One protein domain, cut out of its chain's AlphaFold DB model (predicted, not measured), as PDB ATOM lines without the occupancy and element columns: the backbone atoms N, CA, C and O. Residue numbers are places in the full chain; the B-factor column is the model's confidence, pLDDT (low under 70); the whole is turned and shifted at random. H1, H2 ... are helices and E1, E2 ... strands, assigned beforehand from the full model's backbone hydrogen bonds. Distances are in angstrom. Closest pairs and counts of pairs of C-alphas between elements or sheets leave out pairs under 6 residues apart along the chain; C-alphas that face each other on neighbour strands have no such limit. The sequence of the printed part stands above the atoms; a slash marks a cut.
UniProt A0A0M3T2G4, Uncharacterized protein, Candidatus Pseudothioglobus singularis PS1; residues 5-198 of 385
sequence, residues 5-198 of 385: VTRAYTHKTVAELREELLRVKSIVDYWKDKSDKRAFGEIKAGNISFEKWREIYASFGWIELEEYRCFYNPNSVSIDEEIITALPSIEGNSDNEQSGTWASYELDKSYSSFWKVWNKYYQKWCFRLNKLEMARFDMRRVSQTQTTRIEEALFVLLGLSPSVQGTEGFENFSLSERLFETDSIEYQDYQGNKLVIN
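What this domain is: This is residues 5 to 198 of the 385 residues of an uncharacterized protein of Candidatus Pseudothioglobus singularis PS1 (UniProt A0A0M3T2G4). Two long helices, H1 and H4, lie side by side and run opposite ways as the shaft of a rod, with a head of short strands and H3 at one end and a small group of H5, E6 and H6 at the other. The head holds the three-stranded sheet E1 E2 E5, with H3 over it, and the hairpins E3 E4 and E7 E8; residues 91 to 97 stick out, and residues 158 to 184 return from H6 to E7. The printed part has 194 residues, with six named helices and eight named strands in the order H1 H2 H3 E1 E2 E3 E4 E5 H4 H5 E6 H6 E7 E8; the class is mixed, helices and strands, and the three sheets are antiparallel. The whole is loose, with a radius of gyration of the C-alphas of 23.5 A, and spans 75 by 33 by 27 A.

Where its parts are: H1, residues 10 to 36, begins at C-alpha 10 (206.759, 255.554, 206.020) and is 37.4 A long. H2 is residues 38 to 41, and H3, residues 50 to 59, is 14.2 A long. E1 is residues 63 to 65, E2 70 to 72, E3 77 to 80, E4 83 to 86 and E5 102 to 104. H4, residues 105 to 134, is 44.8 A long, from C-alpha 105 (208.186, 212.540, 188.369). H5 is residues 140 to 143, E6 147 to 149, H6 150 to 157 and E7 185 to 188. E8, residues 194 to 197, ends at C-alpha 197 (214.147, 223.851, 186.598).

How they stand to each other: H1 and H4 touch at a shallow tilt of 19 degrees, opposite ways; their closest C-alphas, of Trp 31 and Trp 115, are 4.8 A apart. H2 only just touches H3 and, at residues 108 to 109 alone, H4, with 3 pairs of C-alphas within 8 A each; the closest are Ala 39 and Ile 56, 6.5 A, and Arg 38 and Asp 108, 5.8 A. H3 is on the sheet E1 E2 E5 at a height of 8.9 A and runs along the strands; H4 only grazes it with residues 105 to 110. N 65 and O 70 are 2.8 A apart in the hairpin E1 E2, and N 71 and O 103 2.8 A between E2 and E5. The hairpins E3 E4 and E7 E8 have N 78 and O 85 at 2.8 A and N 187 and O 195 at 2.9 A. The closest C-alphas of H4 and E7, of Glu 106 and Tyr 187, are 5.9 A apart. H5 and H6 are close but not clearly touching, Val 142 to Glu 152 being 6.8 A by C-alphas; E6 pairs with no named strand. Every O i to N i+4 pair is within hydrogen-bond range in H3 and H6, 22 of 23 in H1 and 24 of 26 in H4; H2 and H5 are too short for one.

The domain as a whole: The C-alphas farthest apart, of Glu 81 and Gln 144, are 76.4 A apart. The printed part has no cut; the links E4 to E5 and H6 to E7 are long. The mean pLDDT of the printed part is 83.0, with residue 7, residues 44 to 47 and residues 80 to 100 under 70.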
ATOM      1  N   VAL A   5     214.312 263.729 211.754       70.19
ATOM      2  CA  VAL A   5     213.227 262.932 211.165       70.19
ATOM      3  C   VAL A   5     213.421 262.856 209.663       70.19
ATOM      4  O   VAL A   5     213.981 263.760 209.048       70.19
ATOM      5  N   THR A   6     212.996 261.748 209.078       72.06
ATOM      6  CA  THR A   6     212.940 261.584 207.627       72.06
ATOM      7  C   THR A   6     211.819 262.432 207.022       72.06
ATOM      8  O   THR A   6     210.763 262.594 207.633       72.06
ATOM      9  N   ARG A   7     212.037 262.964 205.815       68.75
ATOM     10  CA  ARG A   7     210.968 263.580 205.010       68.75
ATOM     11  C   ARG A   7     210.164 262.561 204.211       68.75
ATOM     12  O   ARG A   7     209.105 262.897 203.682       68.75
ATOM     13  N   ALA A   8     210.679 261.342 204.068       77.12
ATOM     14  CA  ALA A   8     209.961 260.280 203.391       77.12
ATOM     15  C   ALA A   8     208.824 259.774 204.278       77.12
ATOM     16  O   ALA A   8     208.963 259.596 205.485       77.12
ATOM     17  N   TYR A   9     207.674 259.532 203.670       71.00
ATOM     18  CA  TYR A   9     206.523 259.044 204.403       71.00
ATOM     19  C   TYR A   9     206.575 257.521 204.503       71.00
ATOM     20  O   TYR A   9     206.405 256.838 203.493       71.00
ATOM     21  N   THR A  10     206.738 256.999 205.723       75.44
ATOM     22  CA  THR A  10     206.759 255.554 206.020       75.44
ATOM     23  C   THR A  10     205.599 254.825 205.341       75.44
ATOM     24  O   THR A  10     205.809 253.810 204.684       75.44
ATOM     25  N   HIS A  11     204.385 255.385 205.422       71.44
ATOM     26  CA  HIS A  11     203.184 254.780 204.842       71.44
ATOM     27  C   HIS A  11     203.278 254.601 203.325       71.44
ATOM     28  O   HIS A  11     202.846 253.580 202.803       71.44
ATOM     29  N   LYS A  12     203.866 255.572 202.616       78.69
ATOM     30  CA  LYS A  12     203.986 255.522 201.160       78.69
ATOM     31  C   LYS A  12     204.935 254.401 200.756       78.69
ATOM     32  O   LYS A  12     204.604 253.600 199.892       78.69
ATOM     33  N   THR A  13     206.084 254.307 201.419       87.50
ATOM     34  CA  THR A  13     207.049 253.237 201.157       87.50
ATOM     35  C   THR A  13     206.492 251.866 201.525       87.50
ATOM     36  O   THR A  13     206.653 250.930 200.748       87.50
ATOM     37  N   VAL A  14     205.824 251.723 202.674       83.56
ATOM     38  CA  VAL A  14     205.208 250.443 203.059       83.56
ATOM     39  C   VAL A  14     204.132 250.037 202.050       83.56
ATOM     40  O   VAL A  14     204.130 248.886 201.630       83.56
ATOM     41  N   ALA A  15     203.273 250.961 201.606       82.00
ATOM     42  CA  ALA A  15     202.257 250.682 200.591       82.00
ATOM     43  C   ALA A  15     202.877 250.207 199.264       82.00
ATOM     44  O   ALA A  15     202.477 249.168 198.748       82.00
ATOM     45  N   GLU A  16     203.916 250.890 198.772       92.69
ATOM     46  CA  GLU A  16     204.660 250.467 197.575       92.69
ATOM     47  C   GLU A  16     205.237 249.045 197.736       92.69
ATOM     48  O   GLU A  16     205.105 248.205 196.849       92.69
ATOM     49  N   LEU A  17     205.838 248.727 198.889       94.81
ATOM     50  CA  LEU A  17     206.384 247.387 199.139       94.81
ATOM     51  C   LEU A  17     205.294 246.315 199.285       94.81
ATOM     52  O   LEU A  17     205.526 245.158 198.938       94.81
ATOM     53  N   ARG A  18     204.101 246.674 199.775       93.88
ATOM     54  CA  ARG A  18     202.943 245.768 199.823       93.88
ATOM     55  C   ARG A  18     202.445 245.429 198.423       93.88
ATOM     56  O   ARG A  18     202.132 244.268 198.180       93.88
ATOM     57  N   GLU A  19     202.410 246.397 197.511       93.50
ATOM     58  CA  GLU A  19     202.059 246.153 196.106       93.50
ATOM     59  C   GLU A  19     203.042 245.177 195.444       93.50
ATOM     60  O   GLU A  19     202.627 244.234 194.771       93.50
ATOM     61  N   GLU A  20     204.341 245.326 195.698       96.38
ATOM     62  CA  GLU A  20     205.343 244.370 195.211       96.38
ATOM     63  C   GLU A  20     205.210 242.992 195.883       96.38
ATOM     64  O   GLU A  20     205.358 241.957 195.228       96.38
ATOM     65  N   LEU A  21     204.840 242.944 197.167       96.44
ATOM     66  CA  LEU A  21     204.560 241.689 197.866       96.44
ATOM     67  C   LEU A  21     203.328 240.959 197.293       96.44
ATOM     68  O   LEU A  21     203.281 239.728 197.339       96.44
ATOM     69  N   LEU A  22     202.359 241.667 196.699       93.81
ATOM     70  CA  LEU A  22     201.249 241.034 195.973       93.81
ATOM     71  C   LEU A  22     201.730 240.301 194.714       93.81
ATOM     72  O   LEU A  22     201.209 239.234 194.402       93.81
ATOM     73  N   ARG A  23     202.761 240.801 194.023       94.25
ATOM     74  CA  ARG A  23     203.356 240.079 192.881       94.25
ATOM     75  C   ARG A  23     204.010 238.778 193.330       94.25
ATOM     76  O   ARG A  23     203.799 237.736 192.718       94.25
ATOM     77  N   VAL A  24     204.727 238.821 194.452       94.69
ATOM     78  CA  VAL A  24     205.280 237.619 195.096       94.69
ATOM     79  C   VAL A  24     204.166 236.650 195.483       94.69
ATOM     80  O   VAL A  24     204.298 235.448 195.269       94.69
ATOM     81  N   LYS A  25     203.046 237.156 196.010       95.81
ATOM     82  CA  LYS A  25     201.883 236.337 196.356       95.81
ATOM     83  C   LYS A  25     201.317 235.602 195.139       95.81
ATOM     84  O   LYS A  25     201.061 234.408 195.246       95.81
ATOM     85  N   SER A  26     201.216 236.260 193.985       94.00
ATOM     86  CA  SER A  26     200.803 235.608 192.737       94.00
ATOM     87  C   SER A  26     201.734 234.457 192.342       94.00
ATOM     88  O   SER A  26     201.259 233.409 191.915       94.00
ATOM     89  N   ILE A  27     203.051 234.603 192.543       93.62
ATOM     90  CA  ILE A  27     204.026 233.527 192.288       93.62
ATOM     91  C   ILE A  27     203.861 232.380 193.295       93.62
ATOM     92  O   ILE A  27     203.893 231.208 192.917       93.62
ATOM     93  N   VAL A  28     203.635 232.692 194.577       94.19
ATOM     94  CA  VAL A  28     203.311 231.680 195.598       94.19
ATOM     95  C   VAL A  28     202.065 230.897 195.195       94.19
ATOM     96  O   VAL A  28     202.063 229.673 195.305       94.19
ATOM     97  N   ASP A  29     201.021 231.586 194.739       92.94
ATOM     98  CA  ASP A  29     199.756 230.967 194.349       92.94
ATOM     99  C   ASP A  29     199.888 230.131 193.077       92.94
ATOM    100  O   ASP A  29     199.335 229.036 193.029       92.94
ATOM    101  N   TYR A  30     200.703 230.564 192.111       92.38
ATOM    102  CA  TYR A  30     201.073 229.753 190.949       92.38
ATOM    103  C   TYR A  30     201.726 228.428 191.369       92.38
ATOM    104  O   TYR A  30     201.267 227.351 190.987       92.38
ATOM    105  N   TRP A  31     202.764 228.477 192.212       91.62
ATOM    106  CA  TRP A  31     203.434 227.253 192.662       91.62
ATOM    107  C   TRP A  31     202.546 226.391 193.551       91.62
ATOM    108  O   TRP A  31     202.658 225.164 193.528       91.62
ATOM    109  N   LYS A  32     201.658 227.017 194.328       92.06
ATOM    110  CA  LYS A  32     200.662 226.308 195.124       92.06
ATOM    111  C   LYS A  32     199.706 225.534 194.226       92.06
ATOM    112  O   LYS A  32     199.533 224.344 194.439       92.06
ATOM    113  N   ASP A  33     199.150 226.182 193.208       90.38
ATOM    114  CA  ASP A  33     198.247 225.557 192.242       90.38
ATOM    115  C   ASP A  33     198.927 224.381 191.523       90.38
ATOM    116  O   ASP A  33     198.379 223.280 191.485       90.38
ATOM    117  N   LYS A  34     200.173 224.562 191.064       88.12
ATOM    118  CA  LYS A  34     200.987 223.469 190.504       88.12
ATOM    119  C   LYS A  34     201.198 222.331 191.503       88.12
ATOM    120  O   LYS A  34     201.035 221.169 191.148       88.12
ATOM    121  N   SER A  35     201.531 222.649 192.756       89.06
ATOM    122  CA  SER A  35     201.726 221.666 193.830       89.06
ATOM    123  C   SER A  35     200.439 220.905 194.177       89.06
ATOM    124  O   SER A  35     200.502 219.702 194.437       89.06
ATOM    125  N   ASP A  36     199.296 221.585 194.192       87.62
ATOM    126  CA  ASP A  36     197.992 221.017 194.540       87.62
ATOM    127  C   ASP A  36     197.420 220.172 193.392       87.62
ATOM    128  O   ASP A  36     196.647 219.256 193.646       87.62
ATOM    129  N   LYS A  37     197.829 220.433 192.141       87.12
ATOM    130  CA  LYS A  37     197.426 219.678 190.941       87.12
ATOM    131  C   LYS A  37     198.319 218.481 190.598       87.12
ATOM    132  O   LYS A  37     197.986 217.738 189.675       87.12
ATOM    133  N   ARG A  38     199.427 218.267 191.318       86.38
ATOM    134  CA  ARG A  38     200.342 217.127 191.094       86.38
ATOM    135  C   ARG A  38     199.587 215.807 191.078       86.38
ATOM    136  O   ARG A  38     198.762 215.572 191.965       86.38
ATOM    137  N   ALA A  39     199.893 214.960 190.096       85.25
ATOM    138  CA  ALA A  39     199.179 213.711 189.840       85.25
ATOM    139  C   ALA A  39     197.648 213.858 189.987       85.25
ATOM    140  O   ALA A  39     197.013 213.184 190.799       85.25
ATOM    141  N   PHE A  40     197.072 214.804 189.239       86.62
ATOM    142  CA  PHE A  40     195.627 215.086 189.186       86.62
ATOM    143  C   PHE A  40     194.997 215.525 190.519       86.62
ATOM    144  O   PHE A  40     193.781 215.469 190.684       86.62
ATOM    145  N   GLY A  41     195.806 215.987 191.476       83.88
ATOM    146  CA  GLY A  41     195.340 216.421 192.795       83.88
ATOM    147  C   GLY A  41     195.132 215.297 193.810       83.88
ATOM    148  O   GLY A  41     194.670 215.544 194.927       83.88
ATOM    149  N   GLU A  42     195.549 214.073 193.478       85.31
ATOM    150  CA  GLU A  42     195.546 212.936 194.407       85.31
ATOM    151  C   GLU A  42     196.638 213.061 195.493       85.31
ATOM    152  O   GLU A  42     196.647 212.337 196.494       85.31
ATOM    153  N   ILE A  43     197.557 214.024 195.350       78.94
ATOM    154  CA  ILE A  43     198.690 214.236 196.260       78.94
ATOM    155  C   ILE A  43     198.493 215.509 197.083       78.94
ATOM    156  O   ILE A  43     199.001 216.579 196.756       78.94
ATOM    157  N   LYS A  44     197.814 215.376 198.225       64.75
ATOM    158  CA  LYS A  44     197.465 216.529 199.074       64.75
ATOM    159  C   LYS A  44     198.600 217.053 199.967       64.75
ATOM    160  O   LYS A  44     198.578 218.222 200.333       64.75
ATOM    161  N   ALA A  45     199.593 216.233 200.334       60.59
ATOM    162  CA  ALA A  45     200.769 216.688 201.090       60.59
ATOM    163  C   ALA A  45     201.915 215.659 201.085       60.59
ATOM    164  O   ALA A  45     201.678 214.458 201.180       60.59
ATOM    165  N   GLY A  46     203.161 216.146 201.065       66.50
ATOM    166  CA  GLY A  46     204.368 215.334 201.273       66.50
ATOM    167  C   GLY A  46     205.145 214.977 200.002       66.50
ATOM    168  O   GLY A  46     204.759 215.335 198.887       66.50
ATOM    169  N   ASN A  47     206.281 214.301 200.207       69.81
ATOM    170  CA  ASN A  47     207.032 213.654 199.134       69.81
ATOM    171  C   ASN A  47     206.299 212.367 198.749       69.81
ATOM    172  O   ASN A  47     205.978 211.559 199.619       69.81
ATOM    173  N   ILE A  48     206.038 212.189 197.458       81.12
ATOM    174  CA  ILE A  48     205.502 210.945 196.907       81.12
ATOM    175  C   ILE A  48     206.668 210.066 196.446       81.12
ATOM    176  O   ILE A  48     207.688 210.600 196.015       81.12
ATOM    177  N   SER A  49     206.546 208.743 196.580       88.12
ATOM    178  CA  SER A  49     207.503 207.813 195.974       88.12
ATOM    179  C   SER A  49     207.217 207.657 194.481       88.12
ATOM    180  O   SER A  49     206.100 207.913 194.028       88.12
ATOM    181  N   PHE A  50     208.210 207.219 193.710       88.44
ATOM    182  CA  PHE A  50     208.026 207.016 192.275       88.44
ATOM    183  C   PHE A  50     206.922 205.993 191.993       88.44
ATOM    184  O   PHE A  50     206.085 206.224 191.133       88.44
ATOM    185  N   GLU A  51     206.850 204.921 192.782       90.44
ATOM    186  CA  GLU A  51     205.872 203.841 192.626       90.44
ATOM    187  C   GLU A  51     204.444 204.354 192.804       90.44
ATOM    188  O   GLU A  51     203.586 204.106 191.966       90.44
ATOM    189  N   LYS A  52     204.197 205.145 193.853       89.50
ATOM    190  CA  LYS A  52     202.864 205.696 194.102       89.50
ATOM    191  C   LYS A  52     202.474 206.737 193.049       89.50
ATOM    192  O   LYS A  52     201.311 206.823 192.673       89.50
ATOM    193  N   TRP A  53     203.430 207.539 192.580       91.38
ATOM    194  CA  TRP A  53     203.192 208.497 191.498       91.38
ATOM    195  C   TRP A  53     202.859 207.768 190.188       91.38
ATOM    196  O   TRP A  53     201.854 208.075 189.552       91.38
ATOM    197  N   ARG A  54     203.634 206.730 189.856       91.69
ATOM    198  CA  ARG A  54     203.430 205.839 188.710       91.69
ATOM    199  C   ARG A  54     202.048 205.183 188.730       91.69
ATOM    200  O   ARG A  54     201.354 205.204 187.718       91.69
ATOM    201  N   GLU A  55     201.631 204.639 189.873       92.00
ATOM    202  CA  GLU A  55     200.312 204.010 190.046       92.00
ATOM    203  C   GLU A  55     199.161 204.975 189.734       92.00
ATOM    204  O   GLU A  55     198.209 204.595 189.048       92.00
ATOM    205  N   ILE A  56     199.262 206.231 190.186       90.12
ATOM    206  CA  ILE A  56     198.248 207.253 189.903       90.12
ATOM    207  C   ILE A  56     198.175 207.496 188.394       90.12
ATOM    208  O   ILE A  56     197.110 207.316 187.810       90.12
ATOM    209  N   TYR A  57     199.286 207.830 187.734       89.75
ATOM    210  CA  TYR A  57     199.266 208.125 186.296       89.75
ATOM    211  C   TYR A  57     198.783 206.942 185.447       89.75
ATOM    212  O   TYR A  57     197.954 207.130 184.553       89.75
ATOM    213  N   ALA A  58     199.205 205.721 185.779       90.31
ATOM    214  CA  ALA A  58     198.722 204.513 185.116       90.31
ATOM    215  C   ALA A  58     197.202 204.318 185.289       90.31
ATOM    216  O   ALA A  58     196.512 203.965 184.332       90.31
ATOM    217  N   SER A  59     196.648 204.600 186.477       91.25
ATOM    218  CA  SER A  59     195.199 204.487 186.728       91.25
ATOM    219  C   SER A  59     194.351 205.480 185.919       91.25
ATOM    220  O   SER A  59     193.201 205.182 185.598       91.25
ATOM    221  N   PHE A  60     194.930 206.620 185.532       87.75
ATOM    222  CA  PHE A  60     194.308 207.620 184.658       87.75
ATOM    223  C   PHE A  60     194.538 207.337 183.159       87.75
ATOM    224  O   PHE A  60     194.180 208.158 182.314       87.75
ATOM    225  N   GLY A  61     195.112 206.180 182.811       86.31
ATOM    226  CA  GLY A  61     195.304 205.741 181.426       86.31
ATOM    227  C   GLY A  61     196.457 206.429 180.694       86.31
ATOM    228  O   GLY A  61     196.501 206.390 179.464       86.31
ATOM    229  N   TRP A  62     197.379 207.067 181.419       90.44
ATOM    230  CA  TRP A  62     198.604 207.604 180.830       90.44
ATOM    231  C   TRP A  62     199.615 206.478 180.600       90.44
ATOM    232  O   TRP A  62     199.635 205.489 181.333       90.44
ATOM    233  N   ILE A  63     200.469 206.640 179.588       88.31
ATOM    234  CA  ILE A  63     201.476 205.642 179.217       88.31
ATOM    235  C   ILE A  63     202.833 206.064 179.773       88.31
ATOM    236  O   ILE A  63     203.258 207.207 179.604       88.31
ATOM    237  N   GLU A  64     203.498 205.132 180.448       90.38
ATOM    238  CA  GLU A  64     204.808 205.338 181.054       90.38
ATOM    239  C   GLU A  64     205.938 205.208 180.031       90.38
ATOM    240  O   GLU A  64     205.949 204.297 179.202       90.38
ATOM    241  N   LEU A  65     206.935 206.077 180.162       88.00
ATOM    242  CA  LEU A  65     208.248 205.948 179.546       88.00
ATOM    243  C   LEU A  65     209.261 205.706 180.667       88.00
ATOM    244  O   LEU A  65     209.799 206.646 181.261       88.00
ATOM    245  N   GLU A  66     209.489 204.427 180.988       85.12
ATOM    246  CA  GLU A  66     210.303 204.015 182.143       85.12
ATOM    247  C   GLU A  66     211.730 204.588 182.085       85.12
ATOM    248  O   GLU A  66     212.273 204.980 183.120       85.12
ATOM    249  N   GLU A  67     212.310 204.699 180.882       85.69
ATOM    250  CA  GLU A  67     213.666 205.225 180.665       85.69
ATOM    251  C   GLU A  67     213.831 206.659 181.196       85.69
ATOM    252  O   GLU A  67     214.870 206.993 181.763       85.69
ATOM    253  N   TYR A  68     212.789 207.486 181.072       84.75
ATOM    254  CA  TYR A  68     212.818 208.913 181.419       84.75
ATOM    255  C   TYR A  68     212.056 209.230 182.710       84.75
ATOM    256  O   TYR A  68     212.002 210.387 183.132       84.75
ATOM    257  N   ARG A  69     211.450 208.213 183.346       86.06
ATOM    258  CA  ARG A  69     210.565 208.360 184.517       86.06
ATOM    259  C   ARG A  69     209.473 209.411 184.297       86.06
ATOM    260  O   ARG A  69     209.165 210.217 185.184       86.06
ATOM    261  N   CYS A  70     208.900 209.406 183.102       88.38
ATOM    262  CA  CYS A  70     207.839 210.315 182.705       88.38
ATOM    263  C   CYS A  70     206.639 209.537 182.160       88.38
ATOM    264  O   CYS A  70     206.718 208.345 181.861       88.38
ATOM    265  N   PHE A  71     205.508 210.219 182.071       88.50
ATOM    266  CA  PHE A  71     204.296 209.718 181.447       88.50
ATOM    267  C   PHE A  71     203.847 210.696 180.376       88.50
ATOM    268  O   PHE A  71     204.010 211.905 180.535       88.50
ATOM    269  N   TYR A  72     203.209 210.183 179.332       86.50
ATOM    270  CA  TYR A  72     202.484 210.997 178.367       86.50
ATOM    271  C   TYR A  72     201.022 210.568 178.286       86.50
ATOM    272  O   TYR A  72     200.655 209.424 178.568       86.50
ATOM    273  N   ASN A  73     200.171 211.512 177.903       86.19
ATOM    274  CA  ASN A  73     198.758 211.272 177.687       86.19
ATOM    275  C   ASN A  73     198.532 210.850 176.225       86.19
ATOM    276  O   ASN A  73     198.652 211.697 175.330       86.19
ATOM    277  N   PRO A  74     198.154 209.587 175.955       81.19
ATOM    278  CA  PRO A  74     198.006 209.078 174.590       81.19
ATOM    279  C   PRO A  74     196.926 209.807 173.781       81.19
ATOM    280  O   PRO A  74     196.989 209.824 172.560       81.19
ATOM    281  N   ASN A  75     195.961 210.460 174.437       79.25
ATOM    282  CA  ASN A  75     194.896 211.210 173.761       79.25
ATOM    283  C   ASN A  75     195.332 212.610 173.299       79.25
ATOM    284  O   ASN A  75     194.547 213.338 172.700       79.25
ATOM    285  N   SER A  76     196.560 213.012 173.622       71.94
ATOM    286  CA  SER A  76     197.079 214.366 173.397       71.94
ATOM    287  C   SER A  76     198.364 214.389 172.567       71.94
ATOM    288  O   SER A  76     198.962 215.448 172.382       71.94
ATOM    289  N   VAL A  77     198.782 213.229 172.057       70.19
ATOM    290  CA  VAL A  77     199.976 213.059 171.229       70.19
ATOM    291  C   VAL A  77     199.665 212.196 170.008       70.19
ATOM    292  O   VAL A  77     198.811 211.314 170.063       70.19
ATOM    293  N   SER A  78     200.371 212.428 168.906       71.25
ATOM    294  CA  SER A  78     200.480 211.493 167.787       71.25
ATOM    295  C   SER A  78     201.809 210.747 167.875       71.25
ATOM    296  O   SER A  78     202.844 211.371 168.117       71.25
ATOM    297  N   ILE A  79     201.778 209.436 167.651       70.69
ATOM    298  CA  ILE A  79     202.964 208.575 167.626       70.69
ATOM    299  C   ILE A  79     203.174 208.130 166.178       70.69
ATOM    300  O   ILE A  79     202.288 207.488 165.613       70.69
ATOM    301  N   ASP A  80     204.323 208.465 165.595       67.62
ATOM    302  CA  ASP A  80     204.748 207.994 164.272       67.62
ATOM    303  C   ASP A  80     206.209 207.540 164.343       67.62
ATOM    304  O   ASP A  80     207.045 208.290 164.836       67.62
ATOM    305  N   GLU A  81     206.502 206.306 163.924       59.72
ATOM    306  CA  GLU A  81     207.857 205.713 163.917       59.72
ATOM    307  C   GLU A  81     208.715 206.035 165.170       59.72
ATOM    308  O   GLU A  81     209.859 206.459 165.060       59.72
ATOM    309  N   GLU A  82     208.152 205.835 166.373       63.75
ATOM    310  CA  GLU A  82     208.782 206.113 167.690       63.75
ATOM    311  C   GLU A  82     208.914 207.602 168.076       63.75
ATOM    312  O   GLU A  82     209.344 207.921 169.185       63.75
ATOM    313  N   ILE A  83     208.464 208.527 167.229       63.69
ATOM    314  CA  ILE A  83     208.436 209.964 167.508       63.69
ATOM    315  C   ILE A  83     207.078 210.351 168.098       63.69
ATOM    316  O   ILE A  83     206.031 210.228 167.459       63.69
ATOM    317  N   ILE A  84     207.095 210.873 169.327       67.19
ATOM    318  CA  ILE A  84     205.912 211.411 170.005       67.19
ATOM    319  C   ILE A  84     205.818 212.914 169.720       67.19
ATOM    320  O   ILE A  84     206.704 213.690 170.094       67.19
ATOM    321  N   THR A  85     204.724 213.334 169.087       69.69
ATOM    322  CA  THR A  85     204.450 214.743 168.770       69.69
ATOM    323  C   THR A  85     203.178 215.195 169.476       69.69
ATOM    324  O   THR A  85     202.146 214.541 169.358       69.69
ATOM    325  N   ALA A  86     203.226 216.305 170.212       62.34
ATOM    326  CA  ALA A  86     202.035 216.866 170.844       62.34
ATOM    327  C   ALA A  86     200.986 217.266 169.796       62.34
ATOM    328  O   ALA A  86     201.306 217.922 168.802       62.34
ATOM    329  N   LEU A  87     199.726 216.899 170.033       58.75
ATOM    330  CA  LEU A  87     198.613 217.394 169.230       58.75
ATOM    331  C   LEU A  87     198.390 218.888 169.530       58.75
ATOM    332  O   LEU A  87     198.582 219.314 170.673       58.75
ATOM    333  N   PRO A  88     197.970 219.698 168.540       50.91
ATOM    334  CA  PRO A  88     197.612 221.092 168.776       50.91
ATOM    335  C   PRO A  88     196.527 221.178 169.856       50.91
ATOM    336  O   PRO A  88     195.527 220.459 169.787       50.91
ATOM    337  N   SER A  89     196.709 222.049 170.850       50.34
ATOM    338  CA  SER A  89     195.702 222.271 171.885       50.34
ATOM    339  C   SER A  89     194.403 222.787 171.255       50.34
ATOM    340  O   SER A  89     194.392 223.774 170.523       50.34
ATOM    341  N   ILE A  90     193.286 222.105 171.527       46.28
ATOM    342  CA  ILE A  90     191.947 222.528 171.070       46.28
ATOM    343  C   ILE A  90     191.470 223.757 171.871       46.28
ATOM    344  O   ILE A  90     190.626 224.522 171.405       46.28
ATOM    345  N   GLU A  91     192.063 224.003 173.042       38.84
ATOM    346  CA  GLU A  91     191.795 225.163 173.887       38.84
ATOM    347  C   GLU A  91     193.045 226.046 173.970       38.84
ATOM    348  O   GLU A  91     194.113 225.617 174.411       38.84
ATOM    349  N   GLY A  92     192.911 227.287 173.497       33.84
ATOM    350  CA  GLY A  92     193.984 228.274 173.439       33.84
ATOM    351  C   GLY A  92     194.441 228.753 174.816       33.84
ATOM    352  O   GLY A  92     194.081 229.851 175.231       33.84
ATOM    353  N   ASN A  93     195.276 227.964 175.491       31.86
ATOM    354  CA  ASN A  93     196.113 228.442 176.589       31.86
ATOM    355  C   ASN A  93     197.446 228.943 176.026       31.86
ATOM    356  O   ASN A  93     198.189 228.205 175.385       31.86
ATOM    357  N   SER A  94     197.716 230.226 176.249       31.44
ATOM    358  CA  SER A  94     198.856 230.999 175.743       31.44
ATOM    359  C   SER A  94     200.172 230.763 176.489       31.44
ATOM    360  O   SER A  94     201.124 231.514 176.290       31.44
ATOM    361  N   ASP A  95     200.241 229.738 177.328       36.41
ATOM    362  CA  ASP A  95     201.472 229.368 178.006       36.41
ATOM    363  C   ASP A  95     202.081 228.211 177.217       36.41
ATOM    364  O   ASP A  95     201.438 227.185 177.020       36.41
ATOM    365  N   ASN A  96     203.325 228.358 176.764       37.88
ATOM    366  CA  ASN A  96     204.100 227.326 176.054       37.88
ATOM    367  C   ASN A  96     204.315 226.019 176.863       37.88
ATOM    368  O   ASN A  96     205.108 225.166 176.471       37.88
ATOM    369  N   GLU A  97     203.629 225.840 177.991       43.88
ATOM    370  CA  GLU A  97     203.504 224.561 178.664       43.88
ATOM    371  C   GLU A  97     202.409 223.755 177.962       43.88
ATOM    372  O   GLU A  97     201.229 224.092 178.018       43.88
ATOM    373  N   GLN A  98     202.804 222.645 177.340       50.28
ATOM    374  CA  GLN A  98     201.939 221.540 176.914       50.28
ATOM    375  C   GLN A  98     201.256 220.879 178.135       50.28
ATOM    376  O   GLN A  98     201.446 219.701 178.442       50.28
ATOM    377  N   SER A  99     200.511 221.677 178.898       50.16
ATOM    378  CA  SER A  99     199.819 221.317 180.124       50.16
ATOM    379  C   SER A  99     198.788 220.244 179.796       50.16
ATOM    380  O   SER A  99     197.759 220.528 179.191       50.16
ATOM    381  N   GLY A 100     199.074 219.008 180.208       61.88
ATOM    382  CA  GLY A 100     198.205 217.848 179.989       61.88
ATOM    383  C   GLY A 100     198.697 216.861 178.931       61.88
ATOM    384  O   GLY A 100     198.040 215.838 178.734       61.88
ATOM    385  N   THR A 101     199.838 217.131 178.286       73.44
ATOM    386  CA  THR A 101     200.431 216.219 177.297       73.44
ATOM    387  C   THR A 101     201.365 215.195 177.929       73.44
ATOM    388  O   THR A 101     201.409 214.043 177.503       73.44
ATOM    389  N   TRP A 102     202.092 215.594 178.970       84.75
ATOM    390  CA  TRP A 102     203.046 214.739 179.665       84.75
ATOM    391  C   TRP A 102     203.318 215.234 181.091       84.75
ATOM    392  O   TRP A 102     202.899 216.327 181.475       84.75
ATOM    393  N   ALA A 103     203.969 214.393 181.887       87.62
ATOM    394  CA  ALA A 103     204.356 214.671 183.262       87.62
ATOM    395  C   ALA A 103     205.658 213.940 183.596       87.62
ATOM    396  O   ALA A 103     205.857 212.799 183.182       87.62
ATOM    397  N   SER A 104     206.541 214.577 184.363       90.38
ATOM    398  CA  SER A 104     207.773 213.958 184.863       90.38
ATOM    399  C   SER A 104     207.741 213.890 186.377       90.38
ATOM    400  O   SER A 104     207.363 214.860 187.034       90.38
ATOM    401  N   TYR A 105     208.176 212.759 186.928       89.94
ATOM    402  CA  TYR A 105     208.186 212.540 188.369       89.94
ATOM    403  C   TYR A 105     209.030 213.577 189.123       89.94
ATOM    404  O   TYR A 105     208.572 214.127 190.126       89.94
ATOM    405  N   GLU A 106     210.248 213.870 188.650       89.81
ATOM    406  CA  GLU A 106     211.132 214.829 189.330       89.81
ATOM    407  C   GLU A 106     210.588 216.261 189.232       89.81
ATOM    408  O   GLU A 106     210.637 217.009 190.213       89.81
ATOM    409  N   LEU A 107     209.976 216.614 188.094       89.31
ATOM    410  CA  LEU A 107     209.307 217.901 187.909       89.31
ATOM    411  C   LEU A 107     208.096 218.041 188.845       89.31
ATOM    412  O   LEU A 107     208.033 218.994 189.620       89.31
ATOM    413  N   ASP A 108     207.179 217.074 188.851       88.62
ATOM    414  CA  ASP A 108     205.998 217.090 189.721       88.62
ATOM    415  C   ASP A 108     206.409 217.179 191.192       88.62
ATOM    416  O   ASP A 108     205.918 218.008 191.960       88.62
ATOM    417  N   LYS A 109     207.369 216.352 191.612       88.38
ATOM    418  CA  LYS A 109     207.890 216.360 192.979       88.38
ATOM    419  C   LYS A 109     208.454 217.731 193.368       88.38
ATOM    420  O   LYS A 109     208.254 218.152 194.513       88.38
ATOM    421  N   SER A 110     209.100 218.438 192.439       89.75
ATOM    422  CA  SER A 110     209.719 219.743 192.691       89.75
ATOM    423  C   SER A 110     208.730 220.847 193.076       89.75
ATOM    424  O   SER A 110     209.048 221.673 193.937       89.75
ATOM    425  N   TYR A 111     207.510 220.838 192.527       90.12
ATOM    426  CA  TYR A 111     206.551 221.936 192.699       90.12
ATOM    427  C   TYR A 111     206.201 222.209 194.164       90.12
ATOM    428  O   TYR A 111     206.102 223.364 194.579       90.12
ATOM    429  N   SER A 112     206.089 221.162 194.991       89.25
ATOM    430  CA  SER A 112     205.828 221.337 196.427       89.25
ATOM    431  C   SER A 112     206.997 221.994 197.156       89.25
ATOM    432  O   SER A 112     206.790 222.794 198.071       89.25
ATOM    433  N   SER A 113     208.230 221.677 196.760       90.31
ATOM    434  CA  SER A 113     209.431 222.296 197.318       90.31
ATOM    435  C   SER A 113     209.513 223.771 196.927       90.31
ATOM    436  O   SER A 113     209.712 224.614 197.802       90.31
ATOM    437  N   PHE A 114     209.270 224.092 195.652       92.44
ATOM    438  CA  PHE A 114     209.250 225.474 195.166       92.44
ATOM    439  C   PHE A 114     208.156 226.303 195.839       92.44
ATOM    440  O   PHE A 114     208.442 227.389 196.342       92.44
ATOM    441  N   TRP A 115     206.938 225.765 195.964       93.19
ATOM    442  CA  TRP A 115     205.859 226.428 196.697       93.19
ATOM    443  C   TRP A 115     206.247 226.736 198.147       93.19
ATOM    444  O   TRP A 115     206.082 227.867 198.603       93.19
ATOM    445  N   LYS A 116     206.796 225.761 198.883       92.69
ATOM    446  CA  LYS A 116     207.205 225.960 200.285       92.69
ATOM    447  C   LYS A 116     208.255 227.058 200.427       92.69
ATOM    448  O   LYS A 116     208.207 227.819 201.390       92.69
ATOM    449  N   VAL A 117     209.196 227.123 199.492       94.75
ATOM    450  CA  VAL A 117     210.275 228.117 199.454       94.75
ATOM    451  C   VAL A 117     209.715 229.516 199.212       94.75
ATOM    452  O   VAL A 117     209.931 230.407 200.035       94.75
ATOM    453  N   TRP A 118     208.895 229.684 198.174       95.81
ATOM    454  CA  TRP A 118     208.210 230.947 197.897       95.81
ATOM    455  C   TRP A 118     207.288 231.377 199.036       95.81
ATOM    456  O   TRP A 118     207.276 232.546 199.417       95.81
ATOM    457  N   ASN A 119     206.547 230.439 199.633       95.81
ATOM    458  CA  ASN A 119     205.672 230.732 200.761       95.81
ATOM    459  C   ASN A 119     206.478 231.217 201.975       95.81
ATOM    460  O   ASN A 119     206.113 232.220 202.578       95.81
ATOM    461  N   LYS A 120     207.609 230.580 202.312       95.69
ATOM    462  CA  LYS A 120     208.494 231.057 203.392       95.69
ATOM    463  C   LYS A 120     209.023 232.467 203.122       95.69
ATOM    464  O   LYS A 120     209.013 233.295 204.033       95.69
ATOM    465  N   TYR A 121     209.443 232.744 201.888       96.12
ATOM    466  CA  TYR A 121     209.894 234.072 201.478       96.12
ATOM    467  C   TYR A 121     208.790 235.128 201.638       96.12
ATOM    468  O   TYR A 121     209.001 236.149 202.295       96.12
ATOM    469  N   TYR A 122     207.588 234.843 201.129       96.88
ATOM    470  CA  TYR A 122     206.415 235.708 201.267       96.88
ATOM    471  C   TYR A 122     206.067 235.984 202.734       96.88
ATOM    472  O   TYR A 122     205.901 237.141 203.114       96.88
ATOM    473  N   GLN A 123     206.001 234.946 203.574       95.44
ATOM    474  CA  GLN A 123     205.674 235.093 204.995       95.44
ATOM    475  C   GLN A 123     206.710 235.952 205.727       95.44
ATOM    476  O   GLN A 123     206.351 236.847 206.491       95.44
ATOM    477  N   LYS A 124     208.001 235.740 205.440       94.69
ATOM    478  CA  LYS A 124     209.083 236.531 206.029       94.69
ATOM    479  C   LYS A 124     208.979 238.012 205.659       94.69
ATOM    480  O   LYS A 124     209.118 238.868 206.531       94.69
ATOM    481  N   TRP A 125     208.694 238.327 204.398       96.00
ATOM    482  CA  TRP A 125     208.486 239.715 203.978       96.00
ATOM    483  C   TRP A 125     207.189 240.319 204.514       96.00
ATOM    484  O   TRP A 125     207.193 241.476 204.925       96.00
ATOM    485  N   CYS A 126     206.108 239.543 204.601       95.69
ATOM    486  CA  CYS A 126     204.864 239.982 205.229       95.69
ATOM    487  C   CYS A 126     205.100 240.414 206.686       95.69
ATOM    488  O   CYS A 126     204.727 241.523 207.073       95.69
ATOM    489  N   PHE A 127     205.812 239.586 207.456       92.94
ATOM    490  CA  PHE A 127     206.206 239.889 208.829       92.94
ATOM    491  C   PHE A 127     207.055 241.165 208.921       92.94
ATOM    492  O   PHE A 127     206.763 242.061 209.714       92.94
ATOM    493  N   ARG A 128     208.076 241.295 208.065       93.56
ATOM    494  CA  ARG A 128     208.934 242.487 208.015       93.56
ATOM    495  C   ARG A 128     208.150 243.761 207.725       93.56
ATOM    496  O   ARG A 128     208.387 244.768 208.385       93.56
ATOM    497  N   LEU A 129     207.225 243.724 206.768       91.94
ATOM    498  CA  LEU A 129     206.401 244.882 206.427       91.94
ATOM    499  C   LEU A 129     205.445 245.254 207.563       91.94
ATOM    500  O   LEU A 129     205.365 246.434 207.884       91.94
ATOM    501  N   ASN A 130     204.807 244.280 208.225       83.62
ATOM    502  CA  ASN A 130     203.987 244.542 209.418       83.62
ATOM    503  C   ASN A 130     204.809 245.268 210.491       83.62
ATOM    504  O   ASN A 130     204.393 246.284 211.042       83.62
ATOM    505  N   LYS A 131     206.027 244.781 210.742       85.69
ATOM    506  CA  LYS A 131     206.925 245.365 211.735       85.69
ATOM    507  C   LYS A 131     207.378 246.776 211.368       85.69
ATOM    508  O   LYS A 131     207.425 247.646 212.231       85.69
ATOM    509  N   LEU A 132     207.700 247.013 210.099       84.88
ATOM    510  CA  LEU A 132     208.068 248.336 209.591       84.88
ATOM    511  C   LEU A 132     206.915 249.341 209.675       84.88
ATOM    512  O   LEU A 132     207.153 250.509 209.959       84.88
ATOM    513  N   GLU A 133     205.686 248.883 209.450       80.69
ATOM    514  CA  GLU A 133     204.464 249.685 209.536       80.69
ATOM    515  C   GLU A 133     204.151 250.109 210.978       80.69
ATOM    516  O   GLU A 133     203.765 251.250 211.226       80.69
ATOM    517  N   MET A 134     204.378 249.212 211.940       74.69
ATOM    518  CA  MET A 134     204.181 249.483 213.367       74.69
ATOM    519  C   MET A 134     205.340 250.265 214.001       74.69
ATOM    520  O   MET A 134     205.166 250.910 215.037       74.69
ATOM    521  N   ALA A 135     206.535 250.209 213.408       75.75
ATOM    522  CA  ALA A 135     207.721 250.831 213.970       75.75
ATOM    523  C   ALA A 135     207.668 252.359 213.860       75.75
ATOM    524  O   ALA A 135     207.658 252.943 212.776       75.75
ATOM    525  N   ARG A 136     207.771 253.036 215.005       74.25
ATOM    526  CA  ARG A 136     208.070 254.467 215.024       74.25
ATOM    527  C   ARG A 136     209.455 254.714 214.433       74.25
ATOM    528  O   ARG A 136     210.419 254.043 214.797       74.25
ATOM    529  N   PHE A 137     209.561 255.736 213.588       81.00
ATOM    530  CA  PHE A 137     210.842 256.177 213.050       81.00
ATOM    531  C   PHE A 137     211.833 256.556 214.165       81.00
ATOM    532  O   PHE A 137     211.606 257.508 214.917       81.00
ATOM    533  N   ASP A 138     212.945 255.824 214.243       80.94
ATOM    534  CA  ASP A 138     214.041 256.049 215.183       80.94
ATOM    535  C   ASP A 138     215.394 255.826 214.499       80.94
ATOM    536  O   ASP A 138     215.810 254.700 214.233       80.94
ATOM    537  N   MET A 139     216.113 256.923 214.259       84.31
ATOM    538  CA  MET A 139     217.429 256.904 213.621       84.31
ATOM    539  C   MET A 139     218.613 256.880 214.593       84.31
ATOM    540  O   MET A 139     219.751 257.018 214.148       84.31
ATOM    541  N   ARG A 140     218.409 256.671 215.904       81.69
ATOM    542  CA  ARG A 140     219.516 256.625 216.884       81.69
ATOM    543  C   ARG A 140     220.601 255.629 216.496       81.69
ATOM    544  O   ARG A 140     221.781 255.955 216.599       81.69
ATOM    545  N   ARG A 141     220.206 254.473 215.959       80.25
ATOM    546  CA  ARG A 141     221.124 253.444 215.455       80.25
ATOM    547  C   ARG A 141     222.051 253.947 214.339       80.25
ATOM    548  O   ARG A 141     223.171 253.473 214.230       80.25
ATOM    549  N   VAL A 142     221.605 254.925 213.552       85.44
ATOM    550  CA  VAL A 142     222.369 255.561 212.467       85.44
ATOM    551  C   VAL A 142     223.114 256.808 212.949       85.44
ATOM    552  O   VAL A 142     224.135 257.177 212.382       85.44
ATOM    553  N   SER A 143     222.613 257.492 213.979       79.62
ATOM    554  CA  SER A 143     223.186 258.754 214.462       79.62
ATOM    555  C   SER A 143     224.236 258.609 215.556       79.62
ATOM    556  O   SER A 143     225.073 259.496 215.702       79.62
ATOM    557  N   GLN A 144     224.166 257.547 216.359       80.56
ATOM    558  CA  GLN A 144     225.017 257.365 217.540       80.56
ATOM    559  C   GLN A 144     226.211 256.443 217.281       80.56
ATOM    560  O   GLN A 144     227.173 256.453 218.048       80.56
ATOM    561  N   THR A 145     226.167 255.652 216.213       82.94
ATOM    562  CA  THR A 145     227.271 254.784 215.808       82.94
ATOM    563  C   THR A 145     228.300 255.557 214.983       82.94
ATOM    564  O   THR A 145     228.036 256.631 214.445       82.94
ATOM    565  N   GLN A 146     229.517 255.016 214.894       84.75
ATOM    566  CA  GLN A 146     230.560 255.574 214.027       84.75
ATOM    567  C   GLN A 146     230.340 255.196 212.552       84.75
ATOM    568  O   GLN A 146     230.703 255.954 211.644       84.75
ATOM    569  N   THR A 147     229.778 254.006 212.326       87.44
ATOM    570  CA  THR A 147     229.477 253.469 210.998       87.44
ATOM    571  C   THR A 147     228.044 252.963 210.930       87.44
ATOM    572  O   THR A 147     227.537 252.385 211.892       87.44
ATOM    573  N   THR A 148     227.433 253.150 209.769       88.44
ATOM    574  CA  THR A 148     226.063 252.751 209.440       88.44
ATOM    575  C   THR A 148     226.112 251.742 208.296       88.44
ATOM    576  O   THR A 148     226.948 251.878 207.401       88.44
ATOM    577  N   ARG A 149     225.254 250.721 208.311       89.50
ATOM    578  CA  ARG A 149     225.106 249.796 207.175       89.50
ATOM    579  C   ARG A 149     224.289 250.428 206.048       89.50
ATOM    580  O   ARG A 149     223.436 251.276 206.310       89.50
ATOM    581  N   ILE A 150     224.509 250.001 204.807       90.38
ATOM    582  CA  ILE A 150     223.740 250.488 203.649       90.38
ATOM    583  C   ILE A 150     222.230 250.299 203.864       90.38
ATOM    584  O   ILE A 150     221.460 251.214 203.586       90.38
ATOM    585  N   GLU A 151     221.796 249.177 204.442       91.12
ATOM    586  CA  GLU A 151     220.383 248.897 204.719       91.12
ATOM    587  C   GLU A 151     219.782 249.849 205.763       91.12
ATOM    588  O   GLU A 151     218.662 250.334 205.604       91.12
ATOM    589  N   GLU A 152     220.535 250.168 206.817       92.00
ATOM    590  CA  GLU A 152     220.118 251.123 207.852       92.00
ATOM    591  C   GLU A 152     219.991 252.540 207.272       92.00
ATOM    592  O   GLU A 152     219.044 253.264 207.581       92.00
ATOM    593  N   ALA A 153     220.927 252.930 206.403       92.12
ATOM    594  CA  ALA A 153     220.874 254.194 205.678       92.12
ATOM    595  C   ALA A 153     219.687 254.242 204.705       92.12
ATOM    596  O   ALA A 153     218.984 255.252 204.645       92.12
ATOM    597  N   LEU A 154     219.430 253.144 203.986       94.06
ATOM    598  CA  LEU A 154     218.306 253.039 203.061       94.06
ATOM    599  C   LEU A 154     216.987 253.211 203.801       94.06
ATOM    600  O   LEU A 154     216.136 253.971 203.348       94.06
ATOM    601  N   PHE A 155     216.835 252.577 204.964       93.75
ATOM    602  CA  PHE A 155     215.625 252.719 205.769       93.75
ATOM    603  C   PHE A 155     215.378 254.183 206.137       93.75
ATOM    604  O   PHE A 155     214.270 254.668 205.934       93.75
ATOM    605  N   VAL A 156     216.415 254.929 206.533       91.69
ATOM    606  CA  VAL A 156     216.294 256.375 206.792       91.69
ATOM    607  C   VAL A 156     215.780 257.143 205.569       91.69
ATOM    608  O   VAL A 156     214.846 257.939 205.706       91.69
ATOM    609  N   LEU A 157     216.348 256.902 204.381       92.06
ATOM    610  CA  LEU A 157     215.943 257.610 203.156       92.06
ATOM    611  C   LEU A 157     214.530 257.241 202.692       92.06
ATOM    612  O   LEU A 157     213.852 258.072 202.096       92.06
ATOM    613  N   LEU A 158     214.087 256.020 202.987       92.00
ATOM    614  CA  LEU A 158     212.739 255.532 202.697       92.00
ATOM    615  C   LEU A 158     211.733 255.828 203.820       92.00
ATOM    616  O   LEU A 158     210.575 255.430 203.758       92.00
ATOM    617  N   GLY A 159     212.168 256.506 204.878       87.19
ATOM    618  CA  GLY A 159     211.332 256.842 206.023       87.19
ATOM    619  C   GLY A 159     210.920 255.655 206.890       87.19
ATOM    620  O   GLY A 159     210.011 255.755 207.708       87.19
ATOM    621  N   LEU A 160     211.606 254.532 206.735       90.00
ATOM    622  CA  LEU A 160     211.486 253.342 207.558       90.00
ATOM    623  C   LEU A 160     212.393 253.464 208.786       90.00
ATOM    624  O   LEU A 160     213.458 254.081 208.734       90.00
ATOM    625  N   SER A 161     211.992 252.870 209.909       88.12
ATOM    626  CA  SER A 161     212.800 252.944 211.126       88.12
ATOM    627  C   SER A 161     214.013 252.008 211.054       88.12
ATOM    628  O   SER A 161     213.825 250.791 211.016       88.12
ATOM    629  N   PRO A 162     215.266 252.503 211.089       90.31
ATOM    630  CA  PRO A 162     216.439 251.630 211.117       90.31
ATOM    631  C   PRO A 162     216.589 250.874 212.445       90.31
ATOM    632  O   PRO A 162     217.365 249.923 212.509       90.31
ATOM    633  N   SER A 163     215.857 251.245 213.504       86.56
ATOM    634  CA  SER A 163     215.900 250.550 214.797       86.56
ATOM    635  C   SER A 163     215.389 249.108 214.741       86.56
ATOM    636  O   SER A 163     215.718 248.330 215.632       86.56
ATOM    637  N   VAL A 164     214.630 248.724 213.705       87.00
ATOM    638  CA  VAL A 164     214.184 247.331 213.534       87.00
ATOM    639  C   VAL A 164     215.347 246.385 213.216       87.00
ATOM    640  O   VAL A 164     215.236 245.185 213.448       87.00
ATOM    641  N   GLN A 165     216.474 246.899 212.717       89.31
ATOM    642  CA  GLN A 165     217.648 246.091 212.387       89.31
ATOM    643  C   GLN A 165     218.217 245.401 213.632       89.31
ATOM    644  O   GLN A 165     218.508 246.051 214.640       89.31
ATOM    645  N   GLY A 166     218.415 244.083 213.553       84.75
ATOM    646  CA  GLY A 166     218.866 243.253 214.673       84.75
ATOM    647  C   GLY A 166     217.752 242.767 215.607       84.75
ATOM    648  O   GLY A 166     218.047 242.076 216.577       84.75
ATOM    649  N   THR A 167     216.492 243.116 215.340       86.81
ATOM    650  CA  THR A 167     215.328 242.584 216.070       86.81
ATOM    651  C   THR A 167     214.698 241.420 215.303       86.81
ATOM    652  O   THR A 167     215.085 241.168 214.164       86.81
ATOM    653  N   GLU A 168     213.711 240.734 215.894       86.94
ATOM    654  CA  GLU A 168     213.041 239.587 215.257       86.94
ATOM    655  C   GLU A 168     212.647 239.862 213.792       86.94
ATOM    656  O   GLU A 168     212.119 240.936 213.482       86.94
ATOM    657  N   GLY A 169     212.953 238.934 212.884       85.19
ATOM    658  CA  GLY A 169     212.758 239.046 211.432       85.19
ATOM    659  C   GLY A 169     213.785 239.913 210.685       85.19
ATOM    660  O   GLY A 169     213.860 239.846 209.451       85.19
ATOM    661  N   PHE A 170     214.598 240.692 211.402       90.88
ATOM    662  CA  PHE A 170     215.659 241.568 210.892       90.88
ATOM    663  C   PHE A 170     217.032 241.287 211.532       90.88
ATOM    664  O   PHE A 170     217.935 242.119 211.448       90.88
ATOM    665  N   GLU A 171     217.224 240.132 212.167       87.00
ATOM    666  CA  GLU A 171     218.401 239.798 212.982       87.00
ATOM    667  C   GLU A 171     219.705 239.917 212.185       87.00
ATOM    668  O   GLU A 171     220.673 240.514 212.649       87.00
ATOM    669  N   ASN A 172     219.692 239.400 210.954       82.56
ATOM    670  CA  ASN A 172     220.801 239.447 209.999       82.56
ATOM    671  C   ASN A 172     220.333 239.927 208.621       82.56
ATOM    672  O   ASN A 172     220.825 239.452 207.601       82.56
ATOM    673  N   PHE A 173     219.349 240.827 208.586       90.06
ATOM    674  CA  PHE A 173     218.827 241.318 207.317       90.06
ATOM    675  C   PHE A 173     219.934 241.962 206.479       90.06
ATOM    676  O   PHE A 173     220.683 242.818 206.956       90.06
ATOM    677  N   SER A 174     219.984 241.557 205.216       89.94
ATOM    678  CA  SER A 174     220.764 242.199 204.172       89.94
ATOM    679  C   SER A 174     219.988 242.135 202.868       89.94
ATOM    680  O   SER A 174     219.291 241.158 202.603       89.94
ATOM    681  N   LEU A 175     220.159 243.150 202.021       90.50
ATOM    682  CA  LEU A 175     219.597 243.152 200.667       90.50
ATOM    683  C   LEU A 175     220.258 242.122 199.738       90.50
ATOM    684  O   LEU A 175     219.826 241.963 198.603       90.50
ATOM    685  N   SER A 176     221.312 241.445 200.194       87.81
ATOM    686  CA  SER A 176     221.987 240.372 199.460       87.81
ATOM    687  C   SER A 176     221.762 238.993 200.098       87.81
ATOM    688  O   SER A 176     222.473 238.044 199.776       87.81
ATOM    689  N   GLU A 177     220.820 238.855 201.041       86.81
ATOM    690  CA  GLU A 177     220.578 237.574 201.712       86.81
ATOM    691  C   GLU A 177     219.911 236.542 200.777       86.81
ATOM    692  O   GLU A 177     218.911 236.821 200.115       86.81
ATOM    693  N   ARG A 178     220.435 235.308 200.759       89.50
ATOM    694  CA  ARG A 178     219.922 234.187 199.942       89.50
ATOM    695  C   ARG A 178     219.444 233.028 200.820       89.50
ATOM    696  O   ARG A 178     219.916 231.903 200.742       89.50
ATOM    697  N   LEU A 179     218.522 233.330 201.736       88.00
ATOM    698  CA  LEU A 179     218.083 232.404 202.792       88.00
ATOM    699  C   LEU A 179     217.297 231.178 202.314       88.00
ATOM    700  O   LEU A 179     217.182 230.205 203.058       88.00
ATOM    701  N   PHE A 180     216.691 231.249 201.134       91.00
ATOM    702  CA  PHE A 180     215.786 230.220 200.633       91.00
ATOM    703  C   PHE A 180     216.271 229.646 199.301       91.00
ATOM    704  O   PHE A 180     215.465 229.286 198.446       91.00
ATOM    705  N   GLU A 181     217.591 229.617 199.107       88.06
ATOM    706  CA  GLU A 181     218.202 229.045 197.913       88.06
ATOM    707  C   GLU A 181     217.871 227.553 197.803       88.06
ATOM    708  O   GLU A 181     217.809 226.820 198.793       88.06
ATOM    709  N   THR A 182     217.602 227.125 196.575       86.44
ATOM    710  CA  THR A 182     217.265 225.747 196.232       86.44
ATOM    711  C   THR A 182     218.130 225.311 195.075       86.44
ATOM    712  O   THR A 182     218.252 226.066 194.108       86.44
ATOM    713  N   ASP A 183     218.627 224.083 195.136       86.38
ATOM    714  CA  ASP A 183     219.316 223.472 194.009       86.38
ATOM    715  C   ASP A 183     218.399 223.389 192.785       86.38
ATOM    716  O   ASP A 183     217.176 223.223 192.891       86.38
ATOM    717  N   SER A 184     219.012 223.499 191.610       89.62
ATOM    718  CA  SER A 184     218.348 223.193 190.350       89.62
ATOM    719  C   SER A 184     218.029 221.700 190.270       89.62
ATOM    720  O   SER A 184     218.798 220.857 190.730       89.62
ATOM    721  N   ILE A 185     216.895 221.376 189.662       89.75
ATOM    722  CA  ILE A 185     216.405 220.014 189.484       89.75
ATOM    723  C   ILE A 185     216.496 219.668 188.005       89.75
ATOM    724  O   ILE A 185     215.914 220.347 187.158       89.75
ATOM    725  N   GLU A 186     217.235 218.603 187.716       92.69
ATOM    726  CA  GLU A 186     217.308 217.995 186.393       92.69
ATOM    727  C   GLU A 186     216.149 217.012 186.212       92.69
ATOM    728  O   GLU A 186     215.850 216.214 187.103       92.69
ATOM    729  N   TYR A 187     215.497 217.059 185.055       88.94
ATOM    730  CA  TYR A 187     214.447 216.118 184.678       88.94
ATOM    731  C   TYR A 187     214.465 215.869 183.166       88.94
ATOM    732  O   TYR A 187     215.134 216.582 182.417       88.94
ATOM    733  N   GLN A 188     213.748 214.840 182.718       87.81
ATOM    734  CA  GLN A 188     213.566 214.549 181.297       87.81
ATOM    735  C   GLN A 188     212.102 214.696 180.888       87.81
ATOM    736  O   GLN A 188     211.198 214.396 181.676       87.81
ATOM    737  N   ASP A 189     211.884 215.177 179.667       84.00
ATOM    738  CA  ASP A 189     210.568 215.174 179.032       84.00
ATOM    739  C   ASP A 189     210.262 213.820 178.360       84.00
ATOM    740  O   ASP A 189     211.032 212.859 178.436       84.00
ATOM    741  N   TYR A 190     209.104 213.729 177.708       80.56
ATOM    742  CA  TYR A 190     208.649 212.536 176.983       80.56
ATOM    743  C   TYR A 190     209.431 212.242 175.692       80.56
ATOM    744  O   TYR A 190     209.233 211.189 175.095       80.56
ATOM    745  N   GLN A 191     210.314 213.149 175.264       81.75
ATOM    746  CA  GLN A 191     211.213 212.977 174.120       81.75
ATOM    747  C   GLN A 191     212.645 212.632 174.568       81.75
ATOM    748  O   GLN A 191     213.536 212.481 173.734       81.75
ATOM    749  N   GLY A 192     212.882 212.520 175.881       82.31
ATOM    750  CA  GLY A 192     214.192 212.235 176.463       82.31
ATOM    751  C   GLY A 192     215.104 213.459 176.588       82.31
ATOM    752  O   GLY A 192     216.255 213.315 177.025       82.31
ATOM    753  N   ASN A 193     214.624 214.667 176.264       86.00
ATOM    754  CA  ASN A 193     215.412 215.890 176.397       86.00
ATOM    755  C   ASN A 193     215.688 216.167 177.872       86.00
ATOM    756  O   ASN A 193     214.787 216.124 178.709       86.00
ATOM    757  N   LYS A 194     216.941 216.496 178.193       89.94
ATOM    758  CA  LYS A 194     217.336 216.891 179.548       89.94
ATOM    759  C   LYS A 194     217.018 218.360 179.773       89.94
ATOM    760  O   LYS A 194     217.507 219.222 179.044       89.94
ATOM    761  N   LEU A 195     216.230 218.630 180.802       88.31
ATOM    762  CA  LEU A 195     215.747 219.951 181.172       88.31
ATOM    763  C   LEU A 195     216.123 220.255 182.623       88.31
ATOM    764  O   LEU A 195     216.333 219.355 183.437       88.31
ATOM    765  N   VAL A 196     216.214 221.544 182.939       88.88
ATOM    766  CA  VAL A 196     216.578 222.039 184.268       88.88
ATOM    767  C   VAL A 196     215.524 223.037 184.721       88.88
ATOM    768  O   VAL A 196     215.154 223.935 183.966       88.88
ATOM    769  N   ILE A 197     215.056 222.897 185.958       87.75
ATOM    770  CA  ILE A 197     214.147 223.851 186.598       87.75
ATOM    771  C   ILE A 197     214.654 224.216 187.988       87.75
ATOM    772  O   ILE A 197     215.248 223.400 188.687       87.75
ATOM    773  N   ASN A 198     214.403 225.444 188.416       89.31
ATOM    774  CA  ASN A 198     214.616 225.873 189.791       89.31
ATOM    775  C   ASN A 198     213.432 226.747 190.235       89.31
ATOM    776  O   ASN A 198     212.526 227.038 189.452       89.31
TER     777      ASN A 198